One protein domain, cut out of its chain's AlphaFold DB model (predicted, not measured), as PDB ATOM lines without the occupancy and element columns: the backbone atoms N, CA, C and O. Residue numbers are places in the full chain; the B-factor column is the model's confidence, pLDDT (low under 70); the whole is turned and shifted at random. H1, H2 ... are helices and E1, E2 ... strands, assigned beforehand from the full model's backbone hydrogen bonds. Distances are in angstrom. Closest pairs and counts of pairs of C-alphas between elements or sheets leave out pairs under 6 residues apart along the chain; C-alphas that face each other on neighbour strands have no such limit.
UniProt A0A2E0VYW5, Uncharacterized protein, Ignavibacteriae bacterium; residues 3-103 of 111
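This is residues 3 to 103 of the 111 residues of an uncharacterized protein of Ignavibacteriae bacterium (UniProt A0A2E0VYW5). One strongly twisted, antiparallel sheet has two longer helices over one face, H2 along its strands and H3 across them, and its other face bare. Short H1 only grazes the sheet, and the loop of residues 52 to 65 swings out on the helices' side before returning to E5. The 101 printed residues include three named helices and five named strands, in the order E1 E2 E3 E4 H1 E5 H2 H3, a mixed class. The whole is compact, with a radius of gyration of the C-alphas of 13.4 A and spans of 38 by 29 by 26 A.

Find C-alpha 3 at (31.966, 25.324, -27.974), where E1, residues 3 to 7, begins. Next come E2, residues 11 to 20, 27.5 A long, E3, residues 23 to 32, 29.8 A, and E4, residues 38 to 41. H1 is residues 44 to 51, E5 66 to 68, H2 69 to 82, 20.2 A, and H3 86 to 101, 22.8 A, ending at C-alpha 101 (23.009, 26.584, -54.644).

E1 to E4 form a meander, each strand the antiparallel neighbour of the one before; look for N 4 and O 15 at 3.0 A, N 16 and O 27 at 2.9 A, and N 30 and O 39 at 2.9 A. E4 and E5 lie on one side of E3, E2 on the other; N 24 and O 67 are 2.7 A apart. H2, over E2 and E3, has a height over the sheet of 8.8 A; C-alphas 24 and 72, its closest to E3, are 5.9 A apart. H3, on the same face, has a height of 9.9 A; its closest C-alpha pair with E2 is 11 and 93, 6.8 A. H2 and H3 are close but not clearly touching, about perpendicular at 80 degrees. In H1, H2 and H3 every O i to N i+4 pair is within hydrogen-bond range.

The farthest C-alphas, Lys 22 and Thr 34, are 38.6 A apart. The printed part has no cut; the link from H1 to E5 is long. Residues 43 to 67 and 103 are under pLDDT 70.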
ATOM      1  N   THR A   3      31.924  25.828 -26.602       82.50
ATOM      2  CA  THR A   3      31.966  25.324 -27.974       82.50
ATOM      3  C   THR A   3      31.778  23.819 -27.957       82.50
ATOM      4  O   THR A   3      32.426  23.137 -27.166       82.50
ATOM      5  N   ASN A   4      30.915  23.310 -28.833       80.19
ATOM      6  CA  ASN A   4      30.756  21.881 -29.086       80.19
ATOM      7  C   ASN A   4      30.917  21.614 -30.580       80.19
ATOM      8  O   ASN A   4      30.170  22.181 -31.379       80.19
ATOM      9  N   LYS A   5      31.869  20.746 -30.937       86.19
ATOM     10  CA  LYS A   5      32.065  20.281 -32.314       86.19
ATOM     11  C   LYS A   5      31.229  19.025 -32.559       86.19
ATOM     12  O   LYS A   5      31.234  18.122 -31.723       86.19
ATOM     13  N   ILE A   6      30.531  18.976 -33.687       86.88
ATOM     14  CA  ILE A   6      29.756  17.822 -34.149       86.88
ATOM     15  C   ILE A   6      30.204  17.479 -35.566       86.88
ATOM     16  O   ILE A   6      30.294  18.357 -36.420       86.88
ATOM     17  N   PHE A   7      30.464  16.198 -35.812       88.56
ATOM     18  CA  PHE A   7      30.850  15.698 -37.125       88.56
ATOM     19  C   PHE A   7      29.609  15.153 -37.831       88.56
ATOM     20  O   PHE A   7      29.110  14.085 -37.478       88.56
ATOM     21  N   GLY A   8      29.093  15.902 -38.801       86.25
ATOM     22  CA  GLY A   8      28.013  15.454 -39.675       86.25
ATOM     23  C   GLY A   8      28.527  14.571 -40.812       86.25
ATOM     24  O   GLY A   8      29.696  14.169 -40.853       86.25
ATOM     25  N   MET A   9      27.648  14.261 -41.762       88.00
ATOM     26  CA  MET A   9      27.999  13.440 -42.922       88.00
ATOM     27  C   MET A   9      28.752  14.270 -43.961       88.00
ATOM     28  O   MET A   9      29.871  13.925 -44.341       88.00
ATOM     29  N   ARG A  10      28.153  15.384 -44.388       89.62
ATOM     30  CA  ARG A  10      28.709  16.320 -45.376       89.62
ATOM     31  C   ARG A  10      29.356  17.530 -44.722       89.62
ATOM     32  O   ARG A  10      30.289  18.095 -45.289       89.62
ATOM     33  N   TYR A  11      28.879  17.908 -43.543       90.44
ATOM     34  CA  TYR A  11      29.323  19.102 -42.843       90.44
ATOM     35  C   TYR A  11      29.904  18.759 -41.481       90.44
ATOM     36  O   TYR A  11      29.408  17.877 -40.789       90.44
ATOM     37  N   ASP A  12      30.934  19.488 -41.077       91.62
ATOM     38  CA  ASP A  12      31.296  19.605 -39.671       91.62
ATOM     39  C   ASP A  12      30.662  20.864 -39.094       91.62
ATOM     40  O   ASP A  12      30.549  21.891 -39.765       91.62
ATOM     41  N   PHE A  13      30.243  20.786 -37.836       89.06
ATOM     42  CA  PHE A  13      29.555  21.865 -37.144       89.06
ATOM     43  C   PHE A  13      30.278  22.241 -35.856       89.06
ATOM     44  O   PHE A  13      30.808  21.378 -35.155       89.06
ATOM     45  N   ALA A  14      30.246  23.522 -35.500       88.50
ATOM     46  CA  ALA A  14      30.615  23.988 -34.171       88.50
ATOM     47  C   ALA A  14      29.529  24.915 -33.627       88.50
ATOM     48  O   ALA A  14      29.258  25.972 -34.188       88.50
ATOM     49  N   ILE A  15      28.904  24.514 -32.525       85.88
ATOM     50  CA  ILE A  15      27.919  25.338 -31.825       85.88
ATOM     51  C   ILE A  15      28.675  26.178 -30.807       85.88
ATOM     52  O   ILE A  15      29.299  25.612 -29.903       85.88
ATOM     53  N   ASN A  16      28.582  27.500 -30.914       85.62
ATOM     54  CA  ASN A  16      29.269  28.422 -30.025       85.62
ATOM     55  C   ASN A  16      28.280  29.262 -29.221       85.62
ATOM     56  O   ASN A  16      27.253  29.725 -29.715       85.62
ATOM     57  N   LEU A  17      28.631  29.475 -27.956       85.56
ATOM     58  CA  LEU A  17      27.991  30.442 -27.083       85.56
ATOM     59  C   LEU A  17      29.072  31.313 -26.430       85.56
ATOM     60  O   LEU A  17      29.901  30.834 -25.638       85.56
ATOM     61  N   TYR A  18      29.038  32.600 -26.745       84.50
ATOM     62  CA  TYR A  18      29.937  33.619 -26.212       84.50
ATOM     63  C   TYR A  18      29.230  34.438 -25.146       84.50
ATOM     64  O   TYR A  18      28.017  34.605 -25.195       84.50
ATOM     65  N   GLU A  19      29.999  34.957 -24.197       84.38
ATOM     66  CA  GLU A  19      29.537  35.969 -23.251       84.38
ATOM     67  C   GLU A  19      30.097  37.316 -23.717       84.38
ATOM     68  O   GLU A  19      31.311  37.474 -23.842       84.38
ATOM     69  N   CYS A  20      29.206  38.258 -24.004       79.75
ATOM     70  CA  CYS A  20      29.491  39.610 -24.472       79.75
ATOM     71  C   CYS A  20      29.009  40.592 -23.395       79.75
ATOM     72  O   CYS A  20      27.883  41.090 -23.428       79.75
ATOM     73  N   GLY A  21      29.836  40.827 -22.375       81.38
ATOM     74  CA  GLY A  21      29.448  41.647 -21.226       81.38
ATOM     75  C   GLY A  21      28.328  40.996 -20.404       81.38
ATOM     76  O   GLY A  21      28.552  39.981 -19.753       81.38
ATOM     77  N   LYS A  22      27.126  41.591 -20.406       77.19
ATOM     78  CA  LYS A  22      25.930  41.039 -19.725       77.19
ATOM     79  C   LYS A  22      25.072  40.150 -20.633       77.19
ATOM     80  O   LYS A  22      24.099  39.550 -20.169       77.19
ATOM     81  N   GLU A  23      25.425  40.082 -21.907       76.56
ATOM     82  CA  GLU A  23      24.681  39.389 -22.947       76.56
ATOM     83  C   GLU A  23      25.461  38.175 -23.435       76.56
ATOM     84  O   GLU A  23      26.625  37.969 -23.093       76.56
ATOM     85  N   TYR A  24      24.794  37.323 -24.195       77.44
ATOM     86  CA  TYR A  24      25.343  36.102 -24.747       77.44
ATOM     87  C   TYR A  24      25.060  36.070 -26.243       77.44
ATOM     88  O   TYR A  24      23.925  36.293 -26.645       77.44
ATOM     89  N   SER A  25      26.071  35.761 -27.049       80.88
ATOM     90  CA  SER A  25      25.923  35.567 -28.494       80.88
ATOM     91  C   SER A  25      25.946  34.078 -28.818       80.88
ATOM     92  O   SER A  25      26.721  33.330 -28.218       80.88
ATOM     93  N   PHE A  26      25.093  33.649 -29.745       81.00
ATOM     94  CA  PHE A  26      24.985  32.266 -30.195       81.00
ATOM     95  C   PHE A  26      25.185  32.187 -31.707       81.00
ATOM     96  O   PHE A  26      24.579  32.953 -32.452       81.00
ATOM     97  N   GLU A  27      25.971  31.214 -32.151       83.25
ATOM     98  CA  GLU A  27      26.174  30.919 -33.570       83.25
ATOM     99  C   GLU A  27      26.407  29.421 -33.777       83.25
ATOM    100  O   GLU A  27      26.837  28.697 -32.870       83.25
ATOM    101  N   ILE A  28      26.163  28.970 -35.004       84.19
ATOM    102  CA  ILE A  28      26.588  27.655 -35.475       84.19
ATOM    103  C   ILE A  28      27.519  27.871 -36.658       84.19
ATOM    104  O   ILE A  28      27.113  28.377 -37.700       84.19
ATOM    105  N   LEU A  29      28.768  27.463 -36.509       88.19
ATOM    106  CA  LEU A  29      29.711  27.375 -37.611       88.19
ATOM    107  C   LEU A  29      29.443  26.076 -38.364       88.19
ATOM    108  O   LEU A  29      29.289  25.031 -37.733       88.19
ATOM    109  N   SER A  30      29.423  26.127 -39.690       88.81
ATOM    110  CA  SER A  30      29.406  24.938 -40.537       88.81
ATOM    111  C   SER A  30      30.572  24.957 -41.516       88.81
ATOM    112  O   SER A  30      30.987  26.005 -42.018       88.81
ATOM    113  N   HIS A  31      31.123  23.777 -41.769       90.69
ATOM    114  CA  HIS A  31      32.228  23.548 -42.686       90.69
ATOM    115  C   HIS A  31      31.873  22.402 -43.611       90.69
ATOM    116  O   HIS A  31      31.676  21.273 -43.171       90.69
ATOM    117  N   TYR A  32      31.753  22.708 -44.896       90.19
ATOM    118  CA  TYR A  32      31.449  21.714 -45.904       90.19
ATOM    119  C   TYR A  32      32.716  20.934 -46.260       90.19
ATOM    120  O   TYR A  32      33.684  21.504 -46.769       90.19
ATOM    121  N   LYS A  33      32.698  19.619 -46.026       90.50
ATOM    122  CA  LYS A  33      33.878  18.752 -46.162       90.50
ATOM    123  C   LYS A  33      34.425  18.706 -47.584       90.50
ATOM    124  O   LYS A  33      35.636  18.672 -47.768       90.50
ATOM    125  N   THR A  34      33.543  18.721 -48.583       88.69
ATOM    126  CA  THR A  34      33.924  18.509 -49.987       88.69
ATOM    127  C   THR A  34      34.652  19.709 -50.585       88.69
ATOM    128  O   THR A  34      35.676  19.545 -51.239       88.69
ATOM    129  N   THR A  35      34.130  20.922 -50.387       86.19
ATOM    130  CA  THR A  35      34.682  22.141 -51.011       86.19
ATOM    131  C   THR A  35      35.463  23.011 -50.036       86.19
ATOM    132  O   THR A  35      35.948  24.073 -50.418       86.19
ATOM    133  N   ASN A  36      35.576  22.582 -48.775       85.38
ATOM    134  CA  ASN A  36      36.190  23.330 -47.680       85.38
ATOM    135  C   ASN A  36      35.521  24.692 -47.396       85.38
ATOM    136  O   ASN A  36      36.079  25.524 -46.680       85.38
ATOM    137  N   GLN A  37      34.333  24.936 -47.953       84.00
ATOM    138  CA  GLN A  37      33.594  26.174 -47.740       84.00
ATOM    139  C   GLN A  37      33.039  26.242 -46.320       84.00
ATOM    140  O   GLN A  37      32.696  25.225 -45.715       84.00
ATOM    141  N   LYS A  38      32.919  27.460 -45.800       87.19
ATOM    142  CA  LYS A  38      32.513  27.709 -44.421       87.19
ATOM    143  C   LYS A  38      31.375  28.709 -44.365       87.19
ATOM    144  O   LYS A  38      31.286  29.606 -45.202       87.19
ATOM    145  N   SER A  39      30.515  28.543 -43.374       82.88
ATOM    146  CA  SER A  39      29.349  29.394 -43.171       82.88
ATOM    147  C   SER A  39      29.120  29.609 -41.681       82.88
ATOM    148  O   SER A  39      29.403  28.731 -40.867       82.88
ATOM    149  N   VAL A  40      28.608  30.784 -41.325       82.44
ATOM    150  CA  VAL A  40      28.191  31.095 -39.956       82.44
ATOM    151  C   VAL A  40      26.683  31.248 -39.969       82.44
ATOM    152  O   VAL A  40      26.155  32.157 -40.596       82.44
ATOM    153  N   ILE A  41      25.993  30.359 -39.271       78.50
ATOM    154  CA  ILE A  41      24.550  30.412 -39.094       78.50
ATOM    155  C   ILE A  41      24.290  31.219 -37.819       78.50
ATOM    156  O   ILE A  41      24.420  30.715 -36.700       78.50
ATOM    157  N   THR A  42      23.958  32.496 -37.999       70.88
ATOM    158  CA  THR A  42      23.614  33.436 -36.915       70.88
ATOM    159  C   THR A  42      22.111  33.688 -36.805       70.88
ATOM    160  O   THR A  42      21.637  34.139 -35.764       70.88
ATOM    161  N   ASN A  43      21.340  33.383 -37.857       66.25
ATOM    162  CA  ASN A  43      19.901  33.611 -37.869       66.25
ATOM    163  C   ASN A  43      19.178  32.557 -37.019       66.25
ATOM    164  O   ASN A  43      18.935  31.426 -37.445       66.25
ATOM    165  N   LEU A  44      18.800  32.957 -35.805       55.38
ATOM    166  CA  LEU A  44      18.084  32.097 -34.870       55.38
ATOM    167  C   LEU A  44      16.677  31.755 -35.313       55.38
ATOM    168  O   LEU A  44      16.196  30.712 -34.902       55.38
ATOM    169  N   ASN A  45      16.014  32.594 -36.110       52.69
ATOM    170  CA  ASN A  45      14.685  32.263 -36.610       52.69
ATOM    171  C   ASN A  45      14.761  31.098 -37.572       52.69
ATOM    172  O   ASN A  45      13.945  30.213 -37.435       52.69
ATOM    173  N   PHE A  46      15.772  31.023 -38.436       63.50
ATOM    174  CA  PHE A  46      15.997  29.834 -39.262       63.50
ATOM    175  C   PHE A  46      16.266  28.596 -38.392       63.50
ATOM    176  O   PHE A  46      15.635  27.555 -38.550       63.50
ATOM    177  N   ILE A  47      17.129  28.743 -37.380       63.00
ATOM    178  CA  ILE A  47      17.431  27.670 -36.424       63.00
ATOM    179  C   ILE A  47      16.192  27.296 -35.588       63.00
ATOM    180  O   ILE A  47      16.030  26.151 -35.213       63.00
ATOM    181  N   ILE A  48      15.283  28.209 -35.266       53.81
ATOM    182  CA  ILE A  48      14.129  27.937 -34.396       53.81
ATOM    183  C   ILE A  48      12.899  27.509 -35.201       53.81
ATOM    184  O   ILE A  48      12.211  26.587 -34.769       53.81
ATOM    185  N   SER A  49      12.621  28.129 -36.348       56.94
ATOM    186  CA  SER A  49      11.470  27.833 -37.208       56.94
ATOM    187  C   SER A  49      11.601  26.465 -37.865       56.94
ATOM    188  O   SER A  49      10.633  25.711 -37.859       56.94
ATOM    189  N   GLU A  50      12.800  26.107 -38.337       53.41
ATOM    190  CA  GLU A  50      13.057  24.795 -38.944       53.41
ATOM    191  C   GLU A  50      13.411  23.729 -37.892       53.41
ATOM    192  O   GLU A  50      13.071  22.562 -38.064       53.41
ATOM    193  N   LEU A  51      14.060  24.099 -36.772       54.78
ATOM    194  CA  LEU A  51      14.657  23.114 -35.852       54.78
ATOM    195  C   LEU A  51      13.951  22.971 -34.488       54.78
ATOM    196  O   LEU A  51      14.227  22.006 -33.776       54.78
ATOM    197  N   ILE A  52      13.070  23.901 -34.080       49.09
ATOM    198  CA  ILE A  52      12.472  23.941 -32.721       49.09
ATOM    199  C   ILE A  52      10.964  24.278 -32.714       49.09
ATOM    200  O   ILE A  52      10.315  24.124 -31.676       49.09
ATOM    201  N   TYR A  53      10.352  24.682 -33.828       45.81
ATOM    202  CA  TYR A  53       8.945  25.108 -33.844       45.81
ATOM    203  C   TYR A  53       7.923  24.026 -33.431       45.81
ATOM    204  O   TYR A  53       6.937  24.379 -32.779       45.81
ATOM    205  N   PRO A  54       8.161  22.708 -33.622       47.25
ATOM    206  CA  PRO A  54       7.311  21.685 -33.003       47.25
ATOM    207  C   PRO A  54       7.376  21.655 -31.461       47.25
ATOM    208  O   PRO A  54       6.533  21.033 -30.822       47.25
ATOM    209  N   LEU A  55       8.373  22.302 -30.840       40.50
ATOM    210  CA  LEU A  55       8.686  22.185 -29.409       40.50
ATOM    211  C   LEU A  55       8.569  23.489 -28.609       40.50
ATOM    212  O   LEU A  55       8.546  23.423 -27.377       40.50
ATOM    213  N   MET A  56       8.521  24.668 -29.237       42.00
ATOM    214  CA  MET A  56       8.299  25.934 -28.527       42.00
ATOM    215  C   MET A  56       7.406  26.875 -29.337       42.00
ATOM    216  O   MET A  56       7.842  27.486 -30.305       42.00
ATOM    217  N   LYS A  57       6.164  27.056 -28.867       41.84
ATOM    218  CA  LYS A  57       5.366  28.257 -29.147       41.84
ATOM    219  C   LYS A  57       6.115  29.465 -28.583       41.84
ATOM    220  O   LYS A  57       5.936  29.798 -27.414       41.84
ATOM    221  N   THR A  58       6.970  30.103 -29.368       44.97
ATOM    222  CA  THR A  58       7.541  31.404 -29.004       44.97
ATOM    223  C   THR A  58       7.602  32.291 -30.233       44.97
ATOM    224  O   THR A  58       8.337  32.009 -31.174       44.97
ATOM    225  N   THR A  59       6.777  33.330 -30.186       40.25
ATOM    226  CA  THR A  59       6.677  34.469 -31.096       40.25
ATOM    227  C   THR A  59       7.915  35.363 -30.998       40.25
ATOM    228  O   THR A  59       8.386  35.617 -29.889       40.25
ATOM    229  N   ASP A  60       8.376  35.820 -32.162       44.56
ATOM    230  CA  ASP A  60       9.342  36.895 -32.440       44.56
ATOM    231  C   ASP A  60      10.718  36.822 -31.761       44.56
ATOM    232  O   ASP A  60      10.894  37.172 -30.590       44.56
ATOM    233  N   ILE A  61      11.741  36.438 -32.533       47.16
ATOM    234  CA  ILE A  61      13.147  36.613 -32.149       47.16
ATOM    235  C   ILE A  61      13.902  37.273 -33.306       47.16
ATOM    236  O   ILE A  61      14.084  36.674 -34.352       47.16
ATOM    237  N   ASP A  62      14.346  38.516 -33.139       42.28
ATOM    238  CA  ASP A  62      15.093  39.248 -34.167       42.28
ATOM    239  C   ASP A  62      16.436  38.589 -34.541       42.28
ATOM    240  O   ASP A  62      17.087  37.905 -33.747       42.28
ATOM    241  N   SER A  63      16.857  38.843 -35.781       42.47
ATOM    242  CA  SER A  63      17.940  38.213 -36.554       42.47
ATOM    243  C   SER A  63      19.378  38.414 -36.039       42.47
ATOM    244  O   SER A  63      20.322  37.981 -36.698       42.47
ATOM    245  N   THR A  64      19.574  39.004 -34.856       51.22
ATOM    246  CA  THR A  64      20.905  39.202 -34.245       51.22
ATOM    247  C   THR A  64      20.792  39.051 -32.729       51.22
ATOM    248  O   THR A  64      20.309  39.949 -32.045       51.22
ATOM    249  N   ILE A  65      21.156  37.886 -32.183       58.97
ATOM    250  CA  ILE A  65      20.685  37.517 -30.841       58.97
ATOM    251  C   ILE A  65      21.735  37.783 -29.778       58.97
ATOM    252  O   ILE A  65      22.494  36.905 -29.369       58.97
ATOM    253  N   PHE A  66      21.703  39.001 -29.258       59.69
ATOM    254  CA  PHE A  66      22.130  39.232 -27.891       59.69
ATOM    255  C   PHE A  66      21.084  38.602 -26.958       59.69
ATOM    256  O   PHE A  66      19.982  39.108 -26.749       59.69
ATOM    257  N   LEU A  67      21.393  37.411 -26.450       67.62
ATOM    258  CA  LEU A  67      20.566  36.671 -25.504       67.62
ATOM    259  C   LEU A  67      20.945  37.045 -24.076       67.62
ATOM    260  O   LEU A  67      22.115  37.173 -23.733       67.62
ATOM    261  N   ASN A  68      19.967  37.095 -23.175       73.31
ATOM    262  CA  ASN A  68      20.309  37.028 -21.759       73.31
ATOM    263  C   ASN A  68      20.898  35.644 -21.414       73.31
ATOM    264  O   ASN A  68      20.626  34.636 -22.078       73.31
ATOM    265  N   LYS A  69      21.673  35.581 -20.328       76.38
ATOM    266  CA  LYS A  69      22.383  34.371 -19.880       76.38
ATOM    267  C   LYS A  69      21.517  33.113 -19.817       76.38
ATOM    268  O   LYS A  69      21.930  32.046 -20.272       76.38
ATOM    269  N   GLN A  70      20.313  33.217 -19.252       77.00
ATOM    270  CA  GLN A  70      19.423  32.065 -19.086       77.00
ATOM    271  C   GLN A  70      18.942  31.524 -20.438       77.00
ATOM    272  O   GLN A  70      18.989  30.311 -20.664       77.00
ATOM    273  N   LYS A  71      18.521  32.412 -21.349       74.12
ATOM    274  CA  LYS A  71      18.075  32.033 -22.695       74.12
ATOM    275  C   LYS A  71      19.225  31.451 -23.522       74.12
ATOM    276  O   LYS A  71      19.042  30.383 -24.100       74.12
ATOM    277  N   GLY A  72      20.410  32.069 -23.491       74.62
ATOM    278  CA  GLY A  72      21.605  31.581 -24.196       74.62
ATOM    279  C   GLY A  72      22.014  30.170 -23.772       74.62
ATOM    280  O   GLY A  72      22.203  29.288 -24.609       74.62
ATOM    281  N   ILE A  73      22.056  29.904 -22.461       78.88
ATOM    282  CA  ILE A  73      22.378  28.565 -21.941       78.88
ATOM    283  C   ILE A  73      21.305  27.536 -22.327       78.88
ATOM    284  O   ILE A  73      21.646  26.402 -22.674       78.88
ATOM    285  N   LYS A  74      20.017  27.898 -22.255       76.81
ATOM    286  CA  LYS A  74      18.912  26.991 -22.608       76.81
ATOM    287  C   LYS A  74      18.943  26.626 -24.092       76.81
ATOM    288  O   LYS A  74      18.770  25.453 -24.415       76.81
ATOM    289  N   LEU A  75      19.190  27.606 -24.958       75.38
ATOM    290  CA  LEU A  75      19.349  27.400 -26.392       75.38
ATOM    291  C   LEU A  75      20.526  26.465 -26.681       75.38
ATOM    292  O   LEU A  75      20.316  25.419 -27.280       75.38
ATOM    293  N   PHE A  76      21.716  26.770 -26.155       78.88
ATOM    294  CA  PHE A  76      22.915  25.949 -26.353       78.88
ATOM    295  C   PHE A  76      22.694  24.478 -25.970       78.88
ATOM    296  O   PHE A  76      23.064  23.575 -26.717       78.88
ATOM    297  N   LYS A  77      22.034  24.222 -24.830       80.06
ATOM    298  CA  LYS A  77      21.688  22.857 -24.403       80.06
ATOM    299  C   LYS A  77      20.695  22.171 -25.342       80.06
ATOM    300  O   LYS A  77      20.854  20.987 -25.610       80.06
ATOM    301  N   LYS A  78      19.668  22.884 -25.813       76.44
ATOM    302  CA  LYS A  78      18.674  22.319 -26.737       76.44
ATOM    303  C   LYS A  78      19.279  22.008 -28.098       76.44
ATOM    304  O   LYS A  78      19.095  20.897 -28.573       76.44
ATOM    305  N   SER A  79      20.044  22.939 -28.667       75.81
ATOM    306  CA  SER A  79      20.773  22.711 -29.913       75.81
ATOM    307  C   SER A  79      21.672  21.488 -29.773       75.81
ATOM    308  O   SER A  79      21.595  20.588 -30.591       75.81
ATOM    309  N   PHE A  80      22.431  21.378 -28.680       76.75
ATOM    310  CA  PHE A  80      23.262  20.200 -28.437       76.75
ATOM    311  C   PHE A  80      22.477  18.880 -28.493       76.75
ATOM    312  O   PHE A  80      22.943  17.941 -29.127       76.75
ATOM    313  N   ILE A  81      21.285  18.809 -27.892       79.06
ATOM    314  CA  ILE A  81      20.427  17.613 -27.958       79.06
ATOM    315  C   ILE A  81      19.983  17.330 -29.401       79.06
ATOM    316  O   ILE A  81      20.081  16.191 -29.842       79.06
ATOM    317  N   SER A  82      19.543  18.345 -30.150       74.38
ATOM    318  CA  SER A  82      19.136  18.184 -31.555       74.38
ATOM    319  C   SER A  82      20.274  17.678 -32.447       74.38
ATOM    320  O   SER A  82      20.055  16.824 -33.294       74.38
ATOM    321  N   PHE A  83      21.510  18.116 -32.198       77.94
ATOM    322  CA  PHE A  83      22.702  17.626 -32.899       77.94
ATOM    323  C   PHE A  83      23.138  16.201 -32.491       77.94
ATOM    324  O   PHE A  83      24.159  15.722 -32.973       77.94
ATOM    325  N   HIS A  84      22.396  15.501 -31.622       80.62
ATOM    326  CA  HIS A  84      22.537  14.045 -31.439       80.62
ATOM    327  C   HIS A  84      21.540  13.245 -32.287       80.62
ATOM    328  O   HIS A  84      21.648  12.022 -32.365       80.62
ATOM    329  N   ASP A  85      20.576  13.909 -32.928       82.50
ATOM    330  CA  ASP A  85      19.649  13.283 -33.860       82.50
ATOM    331  C   ASP A  85      20.226  13.349 -35.285       82.50
ATOM    332  O   ASP A  85      20.334  14.408 -35.903       82.50
ATOM    333  N   MET A  86      20.607  12.190 -35.823       81.00
ATOM    334  CA  MET A  86      21.190  12.101 -37.165       81.00
ATOM    335  C   MET A  86      20.200  12.453 -38.281       81.00
ATOM    336  O   MET A  86      20.624  12.963 -39.319       81.00
ATOM    337  N   ASN A  87      18.898  12.217 -38.089       80.69
ATOM    338  CA  ASN A  87      17.892  12.625 -39.076       80.69
ATOM    339  C   ASN A  87      17.804  14.146 -39.129       80.69
ATOM    340  O   ASN A  87      17.728  14.735 -40.204       80.69
ATOM    341  N   TRP A  88      17.876  14.776 -37.963       79.12
ATOM    342  CA  TRP A  88      17.913  16.223 -37.849       79.12
ATOM    343  C   TRP A  88      19.163  16.817 -38.510       79.12
ATOM    344  O   TRP A  88      19.049  17.765 -39.286       79.12
ATOM    345  N   ILE A  89      20.345  16.227 -38.277       82.06
ATOM    346  CA  ILE A  89      21.588  16.660 -38.940       82.06
ATOM    347  C   ILE A  89      21.437  16.554 -40.456       82.06
ATOM    348  O   ILE A  89      21.769  17.496 -41.170       82.06
ATOM    349  N   LYS A  90      20.902  15.437 -40.956       82.75
ATOM    350  CA  LYS A  90      20.694  15.235 -42.391       82.75
ATOM    351  C   LYS A  90      19.806  16.326 -43.001       82.75
ATOM    352  O   LYS A  90      20.181  16.881 -44.031       82.75
ATOM    353  N   LEU A  91      18.690  16.662 -42.348       80.62
ATOM    354  CA  LEU A  91      17.793  17.741 -42.782       80.62
ATOM    355  C   LEU A  91      18.504  19.102 -42.808       80.62
ATOM    356  O   LEU A  91      18.373  19.849 -43.776       80.62
ATOM    357  N   LEU A  92      19.300  19.412 -41.778       79.81
ATOM    358  CA  LEU A  92      20.091  20.644 -41.736       79.81
ATOM    359  C   LEU A  92      21.097  20.712 -42.894       79.81
ATOM    360  O   LEU A  92      21.240  21.756 -43.525       79.81
ATOM    361  N   GLU A  93      21.787  19.612 -43.191       85.75
ATOM    362  CA  GLU A  93      22.721  19.556 -44.318       85.75
ATOM    363  C   GLU A  93      22.018  19.711 -45.675       85.75
ATOM    364  O   GLU A  93      22.563  20.360 -46.562       85.75
ATOM    365  N   GLU A  94      20.819  19.142 -45.849       84.44
ATOM    366  CA  GLU A  94      20.013  19.323 -47.067       84.44
ATOM    367  C   GLU A  94      19.645  20.796 -47.271       84.44
ATOM    368  O   GLU A  94      19.835  21.329 -48.362       84.44
ATOM    369  N   LYS A  95      19.227  21.484 -46.204       78.44
ATOM    370  CA  LYS A  95      18.924  22.920 -46.248       78.44
ATOM    371  C   LYS A  95      20.149  23.781 -46.547       78.44
ATOM    372  O   LYS A  95      20.060  24.726 -47.323       78.44
ATOM    373  N   LEU A  96      21.301  23.449 -45.965       80.94
ATOM    374  CA  LEU A  96      22.552  24.151 -46.258       80.94
ATOM    375  C   LEU A  96      22.988  23.962 -47.713       80.94
ATOM    376  O   LEU A  96      23.503  24.901 -48.318       80.94
ATOM    377  N   ASP A  97      22.771  22.777 -48.280       83.88
ATOM    378  CA  ASP A  97      23.044  22.523 -49.694       83.88
ATOM    379  C   ASP A  97      22.093  23.305 -50.610       83.88
ATOM    380  O   ASP A  97      22.562  23.887 -51.589       83.88
ATOM    381  N   GLU A  98      20.794  23.367 -50.287       79.62
ATOM    382  CA  GLU A  98      19.815  24.210 -50.993       79.62
ATOM    383  C   GLU A  98      20.274  25.677 -50.998       79.62
ATOM    384  O   GLU A  98      20.475  26.261 -52.061       79.62
ATOM    385  N   ASP A  99      20.551  26.253 -49.828       72.94
ATOM    386  CA  ASP A  99      20.971  27.653 -49.694       72.94
ATOM    387  C   ASP A  99      22.305  27.957 -50.402       72.94
ATOM    388  O   ASP A  99      22.499  29.047 -50.955       72.94
ATOM    389  N   ARG A 100      23.248  27.003 -50.418       74.00
ATOM    390  CA  ARG A 100      24.515  27.147 -51.157       74.00
ATOM    391  C   ARG A 100      24.302  27.229 -52.661       74.00
ATOM    392  O   ARG A 100      25.019  27.991 -53.310       74.00
ATOM    393  N   GLN A 101      23.338  26.494 -53.216       73.19
ATOM    394  CA  GLN A 101      23.009  26.584 -54.644       73.19
ATOM    395  C   GLN A 101      22.537  27.993 -55.029       73.19
ATOM    396  O   GLN A 101      22.754  28.421 -56.161       73.19
ATOM    397  N   PHE A 102      21.981  28.744 -54.074       71.56
ATOM    398  CA  PHE A 102      21.568  30.137 -54.246       71.56
ATOM    399  C   PHE A 102      22.635  31.167 -53.814       71.56
ATOM    400  O   PHE A 102      22.366  32.365 -53.818       71.56
ATOM    401  N   GLY A 103      23.859  30.728 -53.481       61.75
ATOM    402  CA  GLY A 103      25.000  31.598 -53.163       61.75
ATOM    403  C   GLY A 103      25.014  32.176 -51.741       61.75
ATOM    404  O   GLY A 103      25.739  33.135 -51.487       61.75
TER     405      GLY A 103